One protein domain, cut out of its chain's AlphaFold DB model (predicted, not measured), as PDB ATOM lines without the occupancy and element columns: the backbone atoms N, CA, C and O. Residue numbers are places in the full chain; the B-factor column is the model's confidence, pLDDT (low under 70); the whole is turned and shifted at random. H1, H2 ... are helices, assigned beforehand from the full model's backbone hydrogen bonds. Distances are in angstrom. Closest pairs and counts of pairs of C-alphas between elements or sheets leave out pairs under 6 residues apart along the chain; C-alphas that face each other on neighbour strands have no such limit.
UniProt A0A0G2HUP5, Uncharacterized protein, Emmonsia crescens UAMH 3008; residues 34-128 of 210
ATOM      1  N   ARG A  34     201.678 285.900 134.164       97.00
ATOM      2  CA  ARG A  34     201.912 286.217 135.581       97.00
ATOM      3  C   ARG A  34     200.611 286.326 136.374       97.00
ATOM      4  O   ARG A  34     200.584 285.892 137.520       97.00
ATOM      5  N   ASP A  35     199.546 286.820 135.752       97.44
ATOM      6  CA  ASP A  35     198.233 286.982 136.387       97.44
ATOM      7  C   ASP A  35     197.553 285.616 136.568       97.44
ATOM      8  O   ASP A  35     196.984 285.320 137.619       97.44
ATOM      9  N   ILE A  36     197.708 284.734 135.574       97.25
ATOM     10  CA  ILE A  36     197.256 283.336 135.628       97.25
ATOM     11  C   ILE A  36     198.026 282.563 136.699       97.25
ATOM     12  O   ILE A  36     197.426 281.840 137.489       97.25
ATOM     13  N   VAL A  37     199.351 282.726 136.756       97.69
ATOM     14  CA  VAL A  37     200.211 282.077 137.755       97.69
ATOM     15  C   VAL A  37     199.919 282.588 139.168       97.69
ATOM     16  O   VAL A  37     199.898 281.782 140.094       97.69
ATOM     17  N   TYR A  38     199.619 283.878 139.342       98.38
ATOM     18  CA  TYR A  38     199.149 284.432 140.615       98.38
ATOM     19  C   TYR A  38     197.814 283.802 141.048       98.38
ATOM     20  O   TYR A  38     197.724 283.247 142.141       98.38
ATOM     21  N   ALA A  39     196.799 283.807 140.175       97.88
ATOM     22  CA  ALA A  39     195.486 283.232 140.480       97.88
ATOM     23  C   ALA A  39     195.558 281.714 140.748       97.88
ATOM     24  O   ALA A  39     194.893 281.200 141.647       97.88
ATOM     25  N   TYR A  40     196.411 281.000 140.008       98.00
ATOM     26  CA  TYR A  40     196.686 279.581 140.220       98.00
ATOM     27  C   TYR A  40     197.374 279.311 141.567       98.00
ATOM     28  O   TYR A  40     197.007 278.360 142.259       98.00
ATOM     29  N   MET A  41     198.339 280.150 141.964       98.19
ATOM     30  CA  MET A  41     198.999 280.061 143.270       98.19
ATOM     31  C   MET A  41     198.014 280.307 144.411       98.19
ATOM     32  O   MET A  41     197.939 279.481 145.318       98.19
ATOM     33  N   ASP A  42     197.217 281.378 144.351       98.50
ATOM     34  CA  ASP A  42     196.213 281.669 145.378       98.50
ATOM     35  C   ASP A  42     195.194 280.523 145.515       98.50
ATOM     36  O   ASP A  42     194.957 280.046 146.625       98.50
ATOM     37  N   PHE A  43     194.684 279.985 144.400       98.31
ATOM     38  CA  PHE A  43     193.793 278.820 144.412       98.31
ATOM     39  C   PHE A  43     194.456 277.566 145.007       98.31
ATOM     40  O   PHE A  43     193.841 276.866 145.813       98.31
ATOM     41  N   CYS A  44     195.721 277.287 144.674       98.25
ATOM     42  CA  CYS A  44     196.468 276.164 145.252       98.25
ATOM     43  C   CYS A  44     196.686 276.302 146.765       98.25
ATOM     44  O   CYS A  44     196.716 275.291 147.466       98.25
ATOM     45  N   LEU A  45     196.807 277.536 147.267       98.38
ATOM     46  CA  LEU A  45     196.866 277.827 148.698       98.38
ATOM     47  C   LEU A  45     195.492 277.693 149.370       98.38
ATOM     48  O   LEU A  45     195.420 277.190 150.484       98.38
ATOM     49  N   GLN A  46     194.402 278.099 148.706       98.25
ATOM     50  CA  GLN A  46     193.035 277.927 149.223       98.25
ATOM     51  C   GLN A  46     192.630 276.450 149.382       98.25
ATOM     52  O   GLN A  46     191.831 276.140 150.262       98.25
ATOM     53  N   CYS A  47     193.156 275.545 148.547       97.75
ATOM     54  CA  CYS A  47     192.850 274.107 148.595       97.75
ATOM     55  C   CYS A  47     193.988 273.221 149.142       97.75
ATOM     56  O   CYS A  47     193.953 272.007 148.950       97.75
ATOM     57  N   GLU A  48     194.994 273.813 149.803       97.62
ATOM     58  CA  GLU A  48     196.116 273.106 150.455       97.62
ATOM     59  C   GLU A  48     196.835 272.086 149.536       97.62
ATOM     60  O   GLU A  48     197.337 271.043 149.974       97.62
ATOM     61  N   ASN A  49     196.876 272.364 148.225       98.06
ATOM     62  CA  ASN A  49     197.313 271.394 147.222       98.06
ATOM     63  C   ASN A  49     198.766 270.958 147.473       98.06
ATOM     64  O   ASN A  49     199.634 271.769 147.813       98.06
ATOM     65  N   LYS A  50     199.079 269.672 147.271       97.12
ATOM     66  CA  LYS A  50     200.440 269.167 147.480       97.12
ATOM     67  C   LYS A  50     201.408 269.835 146.505       97.12
ATOM     68  O   LYS A  50     201.270 269.696 145.293       97.12
ATOM     69  N   TRP A  51     202.437 270.483 147.057       97.12
ATOM     70  CA  TRP A  51     203.408 271.312 146.333       97.12
ATOM     71  C   TRP A  51     203.966 270.686 145.039       97.12
ATOM     72  O   TRP A  51     204.160 271.392 144.058       97.12
ATOM     73  N   GLY A  52     204.172 269.364 144.988       96.19
ATOM     74  CA  GLY A  52     204.621 268.675 143.770       96.19
ATOM     75  C   GLY A  52     203.671 268.824 142.570       96.19
ATOM     76  O   GLY A  52     204.142 268.989 141.448       96.19
ATOM     77  N   ASN A  53     202.355 268.837 142.810       96.75
ATOM     78  CA  ASN A  53     201.328 269.039 141.785       96.75
ATOM     79  C   ASN A  53     201.361 270.487 141.278       96.75
ATOM     80  O   ASN A  53     201.422 270.732 140.074       96.75
ATOM     81  N   SER A  54     201.381 271.444 142.208       97.31
ATOM     82  CA  SER A  54     201.427 272.878 141.903       97.31
ATOM     83  C   SER A  54     202.694 273.230 141.132       97.31
ATOM     84  O   SER A  54     202.638 273.847 140.071       97.31
ATOM     85  N   LYS A  55     203.845 272.729 141.591       96.69
ATOM     86  CA  LYS A  55     205.133 272.884 140.916       96.69
ATOM     87  C   LYS A  55     205.145 272.265 139.517       96.69
ATOM     88  O   LYS A  55     205.815 272.812 138.647       96.69
ATOM     89  N   TYR A  56     204.424 271.173 139.261       96.06
ATOM     90  CA  TYR A  56     204.310 270.619 137.908       96.06
ATOM     91  C   TYR A  56     203.635 271.614 136.949       96.06
ATOM     92  O   TYR A  56     204.249 271.990 135.951       96.06
ATOM     93  N   LEU A  57     202.445 272.126 137.287       95.38
ATOM     94  CA  LEU A  57     201.728 273.072 136.420       95.38
ATOM     95  C   LEU A  57     202.397 274.456 136.349       95.38
ATOM     96  O   LEU A  57     202.415 275.058 135.278       95.38
ATOM     97  N   LEU A  58     203.061 274.933 137.409       96.25
ATOM     98  CA  LEU A  58     203.881 276.157 137.348       96.25
ATOM     99  C   LEU A  58     205.008 276.066 136.303       96.25
ATOM    100  O   LEU A  58     205.322 277.064 135.659       96.25
ATOM    101  N   ASN A  59     205.591 274.880 136.084       94.62
ATOM    102  CA  ASN A  59     206.597 274.665 135.033       94.62
ATOM    103  C   ASN A  59     206.009 274.643 133.605       94.62
ATOM    104  O   ASN A  59     206.787 274.617 132.650       94.62
ATOM    105  N   MET A  60     204.680 274.641 133.448       94.25
ATOM    106  CA  MET A  60     203.991 274.785 132.157       94.25
ATOM    107  C   MET A  60     203.456 276.211 131.960       94.25
ATOM    108  O   MET A  60     203.629 276.781 130.887       94.25
ATOM    109  N   LEU A  61     202.874 276.802 133.011       95.75
ATOM    110  CA  LEU A  61     202.283 278.144 132.990       95.75
ATOM    111  C   LEU A  61     203.324 279.275 132.928       95.75
ATOM    112  O   LEU A  61     203.058 280.312 132.324       95.75
ATOM    113  N   ILE A  62     204.503 279.113 133.546       96.12
ATOM    114  CA  ILE A  62     205.583 280.109 133.470       96.12
ATOM    115  C   ILE A  62     206.394 279.858 132.184       96.12
ATOM    116  O   ILE A  62     207.023 278.803 132.068       96.12
ATOM    117  N   PRO A  63     206.463 280.804 131.224       94.81
ATOM    118  CA  PRO A  63     207.188 280.584 129.976       94.81
ATOM    119  C   PRO A  63     208.688 280.370 130.212       94.81
ATOM    120  O   PRO A  63     209.359 281.207 130.810       94.81
ATOM    121  N   GLY A  64     209.262 279.295 129.660       93.25
ATOM    122  CA  GLY A  64     210.661 278.892 129.896       93.25
ATOM    123  C   GLY A  64     211.765 279.875 129.460       93.25
ATOM    124  O   GLY A  64     212.945 279.592 129.662       93.25
ATOM    125  N   LYS A  65     211.404 281.014 128.853       92.19
ATOM    126  CA  LYS A  65     212.308 282.133 128.524       92.19
ATOM    127  C   LYS A  65     212.372 283.199 129.628       92.19
ATOM    128  O   LYS A  65     213.264 284.041 129.594       92.19
ATOM    129  N   GLU A  66     211.437 283.183 130.575       92.88
ATOM    130  CA  GLU A  66     211.344 284.174 131.645       92.88
ATOM    131  C   GLU A  66     212.453 284.011 132.682       92.88
ATOM    132  O   GLU A  66     212.789 282.898 133.092       92.88
ATOM    133  N   ARG A  67     212.967 285.133 133.204       90.56
ATOM    134  CA  ARG A  67     213.957 285.107 134.297       90.56
ATOM    135  C   ARG A  67     213.407 284.396 135.540       90.56
ATOM    136  O   ARG A  67     214.150 283.685 136.215       90.56
ATOM    137  N   ALA A  68     212.109 284.554 135.803       91.50
ATOM    138  CA  ALA A  68     211.402 283.918 136.910       91.50
ATOM    139  C   ALA A  68     211.359 282.381 136.806       91.50
ATOM    140  O   ALA A  68     211.396 281.706 137.834       91.50
ATOM    141  N   PHE A  69     211.342 281.817 135.588       95.44
ATOM    142  CA  PHE A  69     211.168 280.377 135.361       95.44
ATOM    143  C   PHE A  69     212.203 279.535 136.106       95.44
ATOM    144  O   PHE A  69     211.847 278.620 136.842       95.44
ATOM    145  N   ASN A  70     213.491 279.856 135.958       94.81
ATOM    146  CA  ASN A  70     214.557 279.052 136.558       94.81
ATOM    147  C   ASN A  70     214.530 279.089 138.091       94.81
ATOM    148  O   ASN A  70     214.855 278.084 138.718       94.81
ATOM    149  N   ALA A  71     214.136 280.211 138.694       94.00
ATOM    150  CA  ALA A  71     214.042 280.340 140.144       94.00
ATOM    151  C   ALA A  71     212.782 279.632 140.683       94.00
ATOM    152  O   ALA A  71     212.888 278.782 141.566       94.00
ATOM    153  N   ALA A  72     211.609 279.858 140.080       94.69
ATOM    154  CA  ALA A  72     210.373 279.161 140.455       94.69
ATOM    155  C   ALA A  72     210.508 277.634 140.283       94.69
ATOM    156  O   ALA A  72     210.098 276.855 141.143       94.69
ATOM    157  N   LYS A  73     211.199 277.184 139.230       94.88
ATOM    158  CA  LYS A  73     211.554 275.775 139.008       94.88
ATOM    159  C   LYS A  73     212.487 275.196 140.076       94.88
ATOM    160  O   LYS A  73     212.425 273.991 140.336       94.88
ATOM    161  N   GLN A  74     213.329 276.002 140.716       94.56
ATOM    162  CA  GLN A  74     214.155 275.551 141.840       94.56
ATOM    163  C   GLN A  74     213.338 275.462 143.138       94.56
ATOM    164  O   GLN A  74     213.488 274.469 143.849       94.56
ATOM    165  N   SER A  75     212.387 276.380 143.357       95.12
ATOM    166  CA  SER A  75     211.696 276.568 144.645       95.12
ATOM    167  C   SER A  75     211.105 275.303 145.304       95.12
ATOM    168  O   SER A  75     210.577 274.402 144.637       95.12
ATOM    169  N   LYS A  76     211.235 275.187 146.629       94.56
ATOM    170  CA  LYS A  76     211.055 273.931 147.393       94.56
ATOM    171  C   LYS A  76     209.784 273.891 148.251       94.56
ATOM    172  O   LYS A  76     209.375 272.791 148.646       94.56
ATOM    173  N   SER A  77     209.149 275.046 148.436       96.62
ATOM    174  CA  SER A  77     207.903 275.276 149.177       96.62
ATOM    175  C   SER A  77     207.086 276.409 148.515       96.62
ATOM    176  O   SER A  77     207.600 277.105 147.631       96.62
ATOM    177  N   TYR A  78     205.833 276.620 148.926       97.81
ATOM    178  CA  TYR A  78     205.027 277.751 148.451       97.81
ATOM    179  C   TYR A  78     205.598 279.109 148.886       97.81
ATOM    180  O   TYR A  78     205.640 280.024 148.070       97.81
ATOM    181  N   GLN A  79     206.048 279.250 150.139       97.19
ATOM    182  CA  GLN A  79     206.636 280.482 150.689       97.19
ATOM    183  C   GLN A  79     207.792 280.985 149.813       97.19
ATOM    184  O   GLN A  79     207.857 282.161 149.457       97.19
ATOM    185  N   ASP A  80     208.699 280.070 149.481       95.69
ATOM    186  CA  ASP A  80     209.848 280.289 148.606       95.69
ATOM    187  C   ASP A  80     209.395 280.700 147.192       95.69
ATOM    188  O   ASP A  80     209.793 281.749 146.686       95.69
ATOM    189  N   CYS A  81     208.448 279.965 146.596       96.88
ATOM    190  CA  CYS A  81     207.922 280.298 145.273       96.88
ATOM    191  C   CYS A  81     207.233 281.678 145.215       96.88
ATOM    192  O   CYS A  81     207.476 282.440 144.279       96.88
ATOM    193  N   CYS A  82     206.423 282.038 146.217       97.31
ATOM    194  CA  CYS A  82     205.759 283.344 146.291       97.31
ATOM    195  C   CYS A  82     206.766 284.500 146.350       97.31
ATOM    196  O   CYS A  82     206.627 285.453 145.585       97.31
ATOM    197  N   ARG A  83     207.817 284.394 147.178       96.19
ATOM    198  CA  ARG A  83     208.918 285.381 147.231       96.19
ATOM    199  C   ARG A  83     209.626 285.504 145.881       96.19
ATOM    200  O   ARG A  83     209.794 286.594 145.346       96.19
ATOM    201  N   VAL A  84     210.000 284.368 145.290       95.56
ATOM    202  CA  VAL A  84     210.696 284.298 143.996       95.56
ATOM    203  C   VAL A  84     209.880 284.909 142.849       95.56
ATOM    204  O   VAL A  84     210.454 285.495 141.928       95.56
ATOM    205  N   LEU A  85     208.552 284.784 142.889       96.19
ATOM    206  CA  LEU A  85     207.641 285.367 141.901       96.19
ATOM    207  C   LEU A  85     207.246 286.822 142.211       96.19
ATOM    208  O   LEU A  85     206.697 287.493 141.330       96.19
ATOM    209  N   GLY A  86     207.545 287.334 143.410       96.50
ATOM    210  CA  GLY A  86     207.143 288.663 143.875       96.50
ATOM    211  C   GLY A  86     205.643 288.759 144.171       96.50
ATOM    212  O   GLY A  86     204.984 289.685 143.692       96.50
ATOM    213  N   PHE A  87     205.109 287.770 144.893       97.56
ATOM    214  CA  PHE A  87     203.730 287.672 145.389       97.56
ATOM    215  C   PHE A  87     203.726 287.758 146.929       97.56
ATOM    216  O   PHE A  87     203.333 286.820 147.626       97.56
ATOM    217  N   GLU A  88     204.264 288.855 147.472       96.62
ATOM    218  CA  GLU A  88     204.494 289.039 148.918       96.62
ATOM    219  C   GLU A  88     203.206 288.983 149.758       96.62
ATOM    220  O   GLU A  88     203.225 288.583 150.919       96.62
ATOM    221  N   ASP A  89     202.072 289.329 149.157       98.12
ATOM    222  CA  ASP A  89     200.729 289.244 149.730       98.12
ATOM    223  C   ASP A  89     200.249 287.792 149.946       98.12
ATOM    224  O   ASP A  89     199.512 287.522 150.899       98.12
ATOM    225  N   LEU A  90     200.725 286.840 149.133       98.00
ATOM    226  CA  LEU A  90     200.438 285.411 149.288       98.00
ATOM    227  C   LEU A  90     201.370 284.731 150.307       98.00
ATOM    228  O   LEU A  90     201.023 283.672 150.837       98.00
ATOM    229  N   VAL A  91     202.535 285.317 150.617       97.62
ATOM    230  CA  VAL A  91     203.552 284.728 151.517       97.62
ATOM    231  C   VAL A  91     203.004 284.364 152.913       97.62
ATOM    232  O   VAL A  91     203.326 283.269 153.384       97.62
ATOM    233  N   PRO A  92     202.158 285.174 153.589       97.38
ATOM    234  CA  PRO A  92     201.590 284.808 154.889       97.38
ATOM    235  C   PRO A  92     200.732 283.538 154.848       97.38
ATOM    236  O   PRO A  92     200.827 282.714 155.754       97.38
ATOM    237  N   ARG A  93     199.931 283.340 153.789       97.62
ATOM    238  CA  ARG A  93     199.137 282.110 153.609       97.62
ATOM    239  C   ARG A  93     200.023 280.941 153.180       97.62
ATOM    240  O   ARG A  93     199.830 279.825 153.653       97.62
ATOM    241  N   ALA A  94     201.019 281.204 152.336       97.62
ATOM    242  CA  ALA A  94     201.971 280.209 151.861       97.62
ATOM    243  C   ALA A  94     202.744 279.526 153.001       97.62
ATOM    244  O   ALA A  94     202.919 278.314 152.950       97.62
ATOM    245  N   LYS A  95     203.117 280.268 154.056       97.00
ATOM    246  CA  LYS A  95     203.699 279.701 155.286       97.00
ATOM    247  C   LYS A  95     202.796 278.651 155.936       97.00
ATOM    248  O   LYS A  95     203.210 277.512 156.118       97.00
ATOM    249  N   VAL A  96     201.548 279.027 156.225       97.31
ATOM    250  CA  VAL A  96     200.568 278.155 156.892       97.31
ATOM    251  C   VAL A  96     200.286 276.905 156.053       97.31
ATOM    252  O   VAL A  96     200.233 275.800 156.584       97.31
ATOM    253  N   VAL A  97     200.171 277.048 154.729       97.62
ATOM    254  CA  VAL A  97     199.978 275.903 153.824       97.62
ATOM    255  C   VAL A  97     201.225 275.017 153.761       97.62
ATOM    256  O   VAL A  97     201.086 273.796 153.789       97.62
ATOM    257  N   ASP A  98     202.436 275.586 153.724       97.38
ATOM    258  CA  ASP A  98     203.680 274.808 153.791       97.38
ATOM    259  C   ASP A  98     203.786 274.011 155.101       97.38
ATOM    260  O   ASP A  98     204.161 272.840 155.066       97.38
ATOM    261  N   GLU A  99     203.396 274.587 156.240       96.31
ATOM    262  CA  GLU A  99     203.309 273.872 157.521       96.31
ATOM    263  C   GLU A  99     202.310 272.705 157.452       96.31
ATOM    264  O   GLU A  99     202.682 271.559 157.719       96.31
ATOM    265  N   ILE A 100     201.073 272.958 157.003       96.19
ATOM    266  CA  ILE A 100     200.006 271.945 156.895       96.19
ATOM    267  C   ILE A 100     200.404 270.779 155.978       96.19
ATOM    268  O   ILE A 100     200.151 269.612 156.293       96.19
ATOM    269  N   ILE A 101     201.042 271.049 154.834       95.62
ATOM    270  CA  ILE A 101     201.370 269.993 153.867       95.62
ATOM    271  C   ILE A 101     202.670 269.234 154.178       95.62
ATOM    272  O   ILE A 101     202.941 268.256 153.466       95.62
ATOM    273  N   GLY A 102     203.435 269.646 155.199       93.81
ATOM    274  CA  GLY A 102     204.733 269.068 155.573       93.81
ATOM    275  C   GLY A 102     205.891 269.557 154.695       93.81
ATOM    276  O   GLY A 102     206.671 268.752 154.181       93.81
ATOM    277  N   ARG A 103     205.949 270.869 154.445       88.62
ATOM    278  CA  ARG A 103     206.876 271.561 153.530       88.62
ATOM    279  C   ARG A 103     207.580 272.779 154.129       88.62
ATOM    280  O   ARG A 103     208.299 273.445 153.386       88.62
ATOM    281  N   THR A 104     207.422 273.044 155.426       80.31
ATOM    282  CA  THR A 104     208.148 274.104 156.140       80.31
ATOM    283  C   THR A 104     209.645 274.034 155.805       80.31
ATOM    284  O   THR A 104     210.265 273.004 156.091       80.31
ATOM    285  N   PRO A 105     210.247 275.070 155.189       62.97
ATOM    286  CA  PRO A 105     211.696 275.123 155.044       62.97
ATOM    287  C   PRO A 105     212.293 275.217 156.449       62.97
ATOM    288  O   PRO A 105     211.886 276.081 157.227       62.97
ATOM    289  N   ALA A 106     213.208 274.313 156.806       54.72
ATOM    290  CA  ALA A 106     213.788 274.352 158.142       54.72
ATOM    291  C   ALA A 106     214.699 275.579 158.260       54.72
ATOM    292  O   ALA A 106     215.577 275.787 157.420       54.72
ATOM    293  N   GLU A 107     214.492 276.390 159.297       45.84
ATOM    294  CA  GLU A 107     215.312 277.571 159.572       45.84
ATOM    295  C   GLU A 107     216.758 277.115 159.858       45.84
ATOM    296  O   GLU A 107     217.047 276.574 160.922       45.84
ATOM    297  N   GLY A 108     217.636 277.252 158.854       45.47
ATOM    298  CA  GLY A 108     219.006 276.713 158.842       45.47
ATOM    299  C   GLY A 108     219.378 275.856 157.616       45.47
ATOM    300  O   GLY A 108     220.557 275.602 157.397       45.47
ATOM    301  N   GLN A 109     218.424 275.438 156.771       47.12
ATOM    302  CA  GLN A 109     218.725 274.595 155.593       47.12
ATOM    303  C   GLN A 109     219.496 275.295 154.463       47.12
ATOM    304  O   GLN A 109     220.017 274.612 153.585       47.12
ATOM    305  N   GLU A 110     219.613 276.624 154.489       51.44
ATOM    306  CA  GLU A 110     220.400 277.377 153.501       51.44
ATOM    307  C   GLU A 110     221.886 276.945 153.525       51.44
ATOM    308  O   GLU A 110     222.481 276.758 152.467       51.44
ATOM    309  N   GLU A 111     222.447 276.641 154.705       49.72
ATOM    310  CA  GLU A 111     223.840 276.182 154.859       49.72
ATOM    311  C   GLU A 111     224.046 274.721 154.391       49.72
ATOM    312  O   GLU A 111     224.976 274.430 153.634       49.72
ATOM    313  N   GLU A 112     223.155 273.789 154.771       50.41
ATOM    314  CA  GLU A 112     223.246 272.376 154.344       50.41
ATOM    315  C   GLU A 112     223.033 272.190 152.830       50.41
ATOM    316  O   GLU A 112     223.546 271.237 152.227       50.41
ATOM    317  N   GLU A 113     222.238 273.058 152.200       53.59
ATOM    318  CA  GLU A 113     221.960 272.968 150.769       53.59
ATOM    319  C   GLU A 113     223.054 273.613 149.905       53.59
ATOM    320  O   GLU A 113     223.355 273.056 148.844       53.59
ATOM    321  N   GLU A 114     223.731 274.673 150.373       54.31
ATOM    322  CA  GLU A 114     224.962 275.156 149.730       54.31
ATOM    323  C   GLU A 114     226.077 274.096 149.778       54.31
ATOM    324  O   GLU A 114     226.646 273.784 148.727       54.31
ATOM    325  N   GLU A 115     226.325 273.434 150.923       54.03
ATOM    326  CA  GLU A 115     227.270 272.300 150.985       54.03
ATOM    327  C   GLU A 115     226.896 271.183 149.995       54.03
ATOM    328  O   GLU A 115     227.761 270.606 149.320       54.03
ATOM    329  N   ARG A 116     225.602 270.852 149.868       54.97
ATOM    330  CA  ARG A 116     225.150 269.811 148.934       54.97
ATOM    331  C   ARG A 116     225.386 270.180 147.476       54.97
ATOM    332  O   ARG A 116     225.875 269.320 146.734       54.97
ATOM    333  N   ASP A 117     225.058 271.397 147.050       55.34
ATOM    334  CA  ASP A 117     225.241 271.795 145.652       55.34
ATOM    335  C   ASP A 117     226.711 272.106 145.311       55.34
ATOM    336  O   ASP A 117     227.148 271.769 144.205       55.34
ATOM    337  N   GLU A 118     227.534 272.558 146.267       55.47
ATOM    338  CA  GLU A 118     229.005 272.520 146.179       55.47
ATOM    339  C   GLU A 118     229.487 271.085 145.875       55.47
ATOM    340  O   GLU A 118     230.112 270.835 144.832       55.47
ATOM    341  N   LEU A 119     229.114 270.110 146.719       56.38
ATOM    342  CA  LEU A 119     229.484 268.693 146.588       56.38
ATOM    343  C   LEU A 119     228.964 268.038 145.294       56.38
ATOM    344  O   LEU A 119     229.600 267.113 144.768       56.38
ATOM    345  N   VAL A 120     227.822 268.476 144.757       56.53
ATOM    346  CA  VAL A 120     227.287 268.016 143.463       56.53
ATOM    347  C   VAL A 120     228.013 268.684 142.292       56.53
ATOM    348  O   VAL A 120     228.367 267.988 141.329       56.53
ATOM    349  N   SER A 121     228.319 269.984 142.372       54.16
ATOM    350  CA  SER A 121     229.127 270.690 141.368       54.16
ATOM    351  C   SER A 121     230.506 270.042 141.225       54.16
ATOM    352  O   SER A 121     231.003 269.836 140.114       54.16
ATOM    353  N   ASP A 122     231.098 269.628 142.344       53.06
ATOM    354  CA  ASP A 122     232.443 269.080 142.380       53.06
ATOM    355  C   ASP A 122     232.492 267.617 141.906       53.06
ATOM    356  O   ASP A 122     233.404 267.218 141.176       53.06
ATOM    357  N   LYS A 123     231.430 266.834 142.150       51.50
ATOM    358  CA  LYS A 123     231.206 265.542 141.465       51.50
ATOM    359  C   LYS A 123     231.060 265.713 139.946       51.50
ATOM    360  O   LYS A 123     231.530 264.857 139.191       51.50
ATOM    361  N   LYS A 124     230.459 266.813 139.474       48.59
ATOM    362  CA  LYS A 124     230.326 267.133 138.039       48.59
ATOM    363  C   LYS A 124     231.676 267.508 137.410       48.59
ATOM    364  O   LYS A 124     231.972 267.023 136.320       48.59
ATOM    365  N   LYS A 125     232.532 268.256 138.123       50.47
ATOM    366  CA  LYS A 125     233.937 268.527 137.742       50.47
ATOM    367  C   LYS A 125     234.773 267.233 137.704       50.47
ATOM    368  O   LYS A 125     235.459 266.963 136.717       50.47
ATOM    369  N   LYS A 126     234.673 266.384 138.737       45.53
ATOM    370  CA  LYS A 126     235.445 265.129 138.872       45.53
ATOM    371  C   LYS A 126     235.120 264.077 137.799       45.53
ATOM    372  O   LYS A 126     236.025 263.358 137.377       45.53
ATOM    373  N   LYS A 127     233.888 264.027 137.270       42.38
ATOM    374  CA  LYS A 127     233.498 263.091 136.188       42.38
ATOM    375  C   LYS A 127     234.276 263.246 134.868       42.38
ATOM    376  O   LYS A 127     234.244 262.323 134.059       42.38
ATOM    377  N   ILE A 128     234.994 264.351 134.649       49.41
ATOM    378  CA  ILE A 128     235.784 264.583 133.424       49.41
ATOM    379  C   ILE A 128     237.115 263.794 133.420       49.41
ATOM    380  O   ILE A 128     237.693 263.573 132.359       49.41
TER     381      ILE A 128
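What this domain is: This is residues 34 to 128 of the 210 residues of an uncharacterized protein of Emmonsia crescens UAMH 3008 (UniProt A0A0G2HUP5). Five short helices, H1 to H5, fold into a compact body; residues 106 to 128, with H6, stick out as an arm. The 95 printed residues, all helix in class, have six named helices, H1 to H6 in order. Only just compact, close to loose, the C-alphas have a radius of gyration of 14.8 A and span 46 by 31 by 21 A.

How they stand to each other: From H1, residues 34 to 46, read on to H2, 51 to 61, H3, 67 to 74, H4, 78 to 85, and H5, 91 to 101, four successive hairpins. H5 only just touches H1, at Leu 45 alone, with 3 C-alpha pairs within 8 A, the closest to Val 97, 6.3 A. H6, residues 109 to 126, touches no helix. Every O i to N i+4 pair is within hydrogen-bond range in H1, H4 and H6.

Where its parts are: Find C-alpha 34 at (201.912, 286.217, 135.581); H6 runs 25.5 A to C-alpha 126 at (235.445, 265.129, 138.872).

The domain as a whole: Residues 105 to 128 have pLDDT under 70; the printed part has no cut.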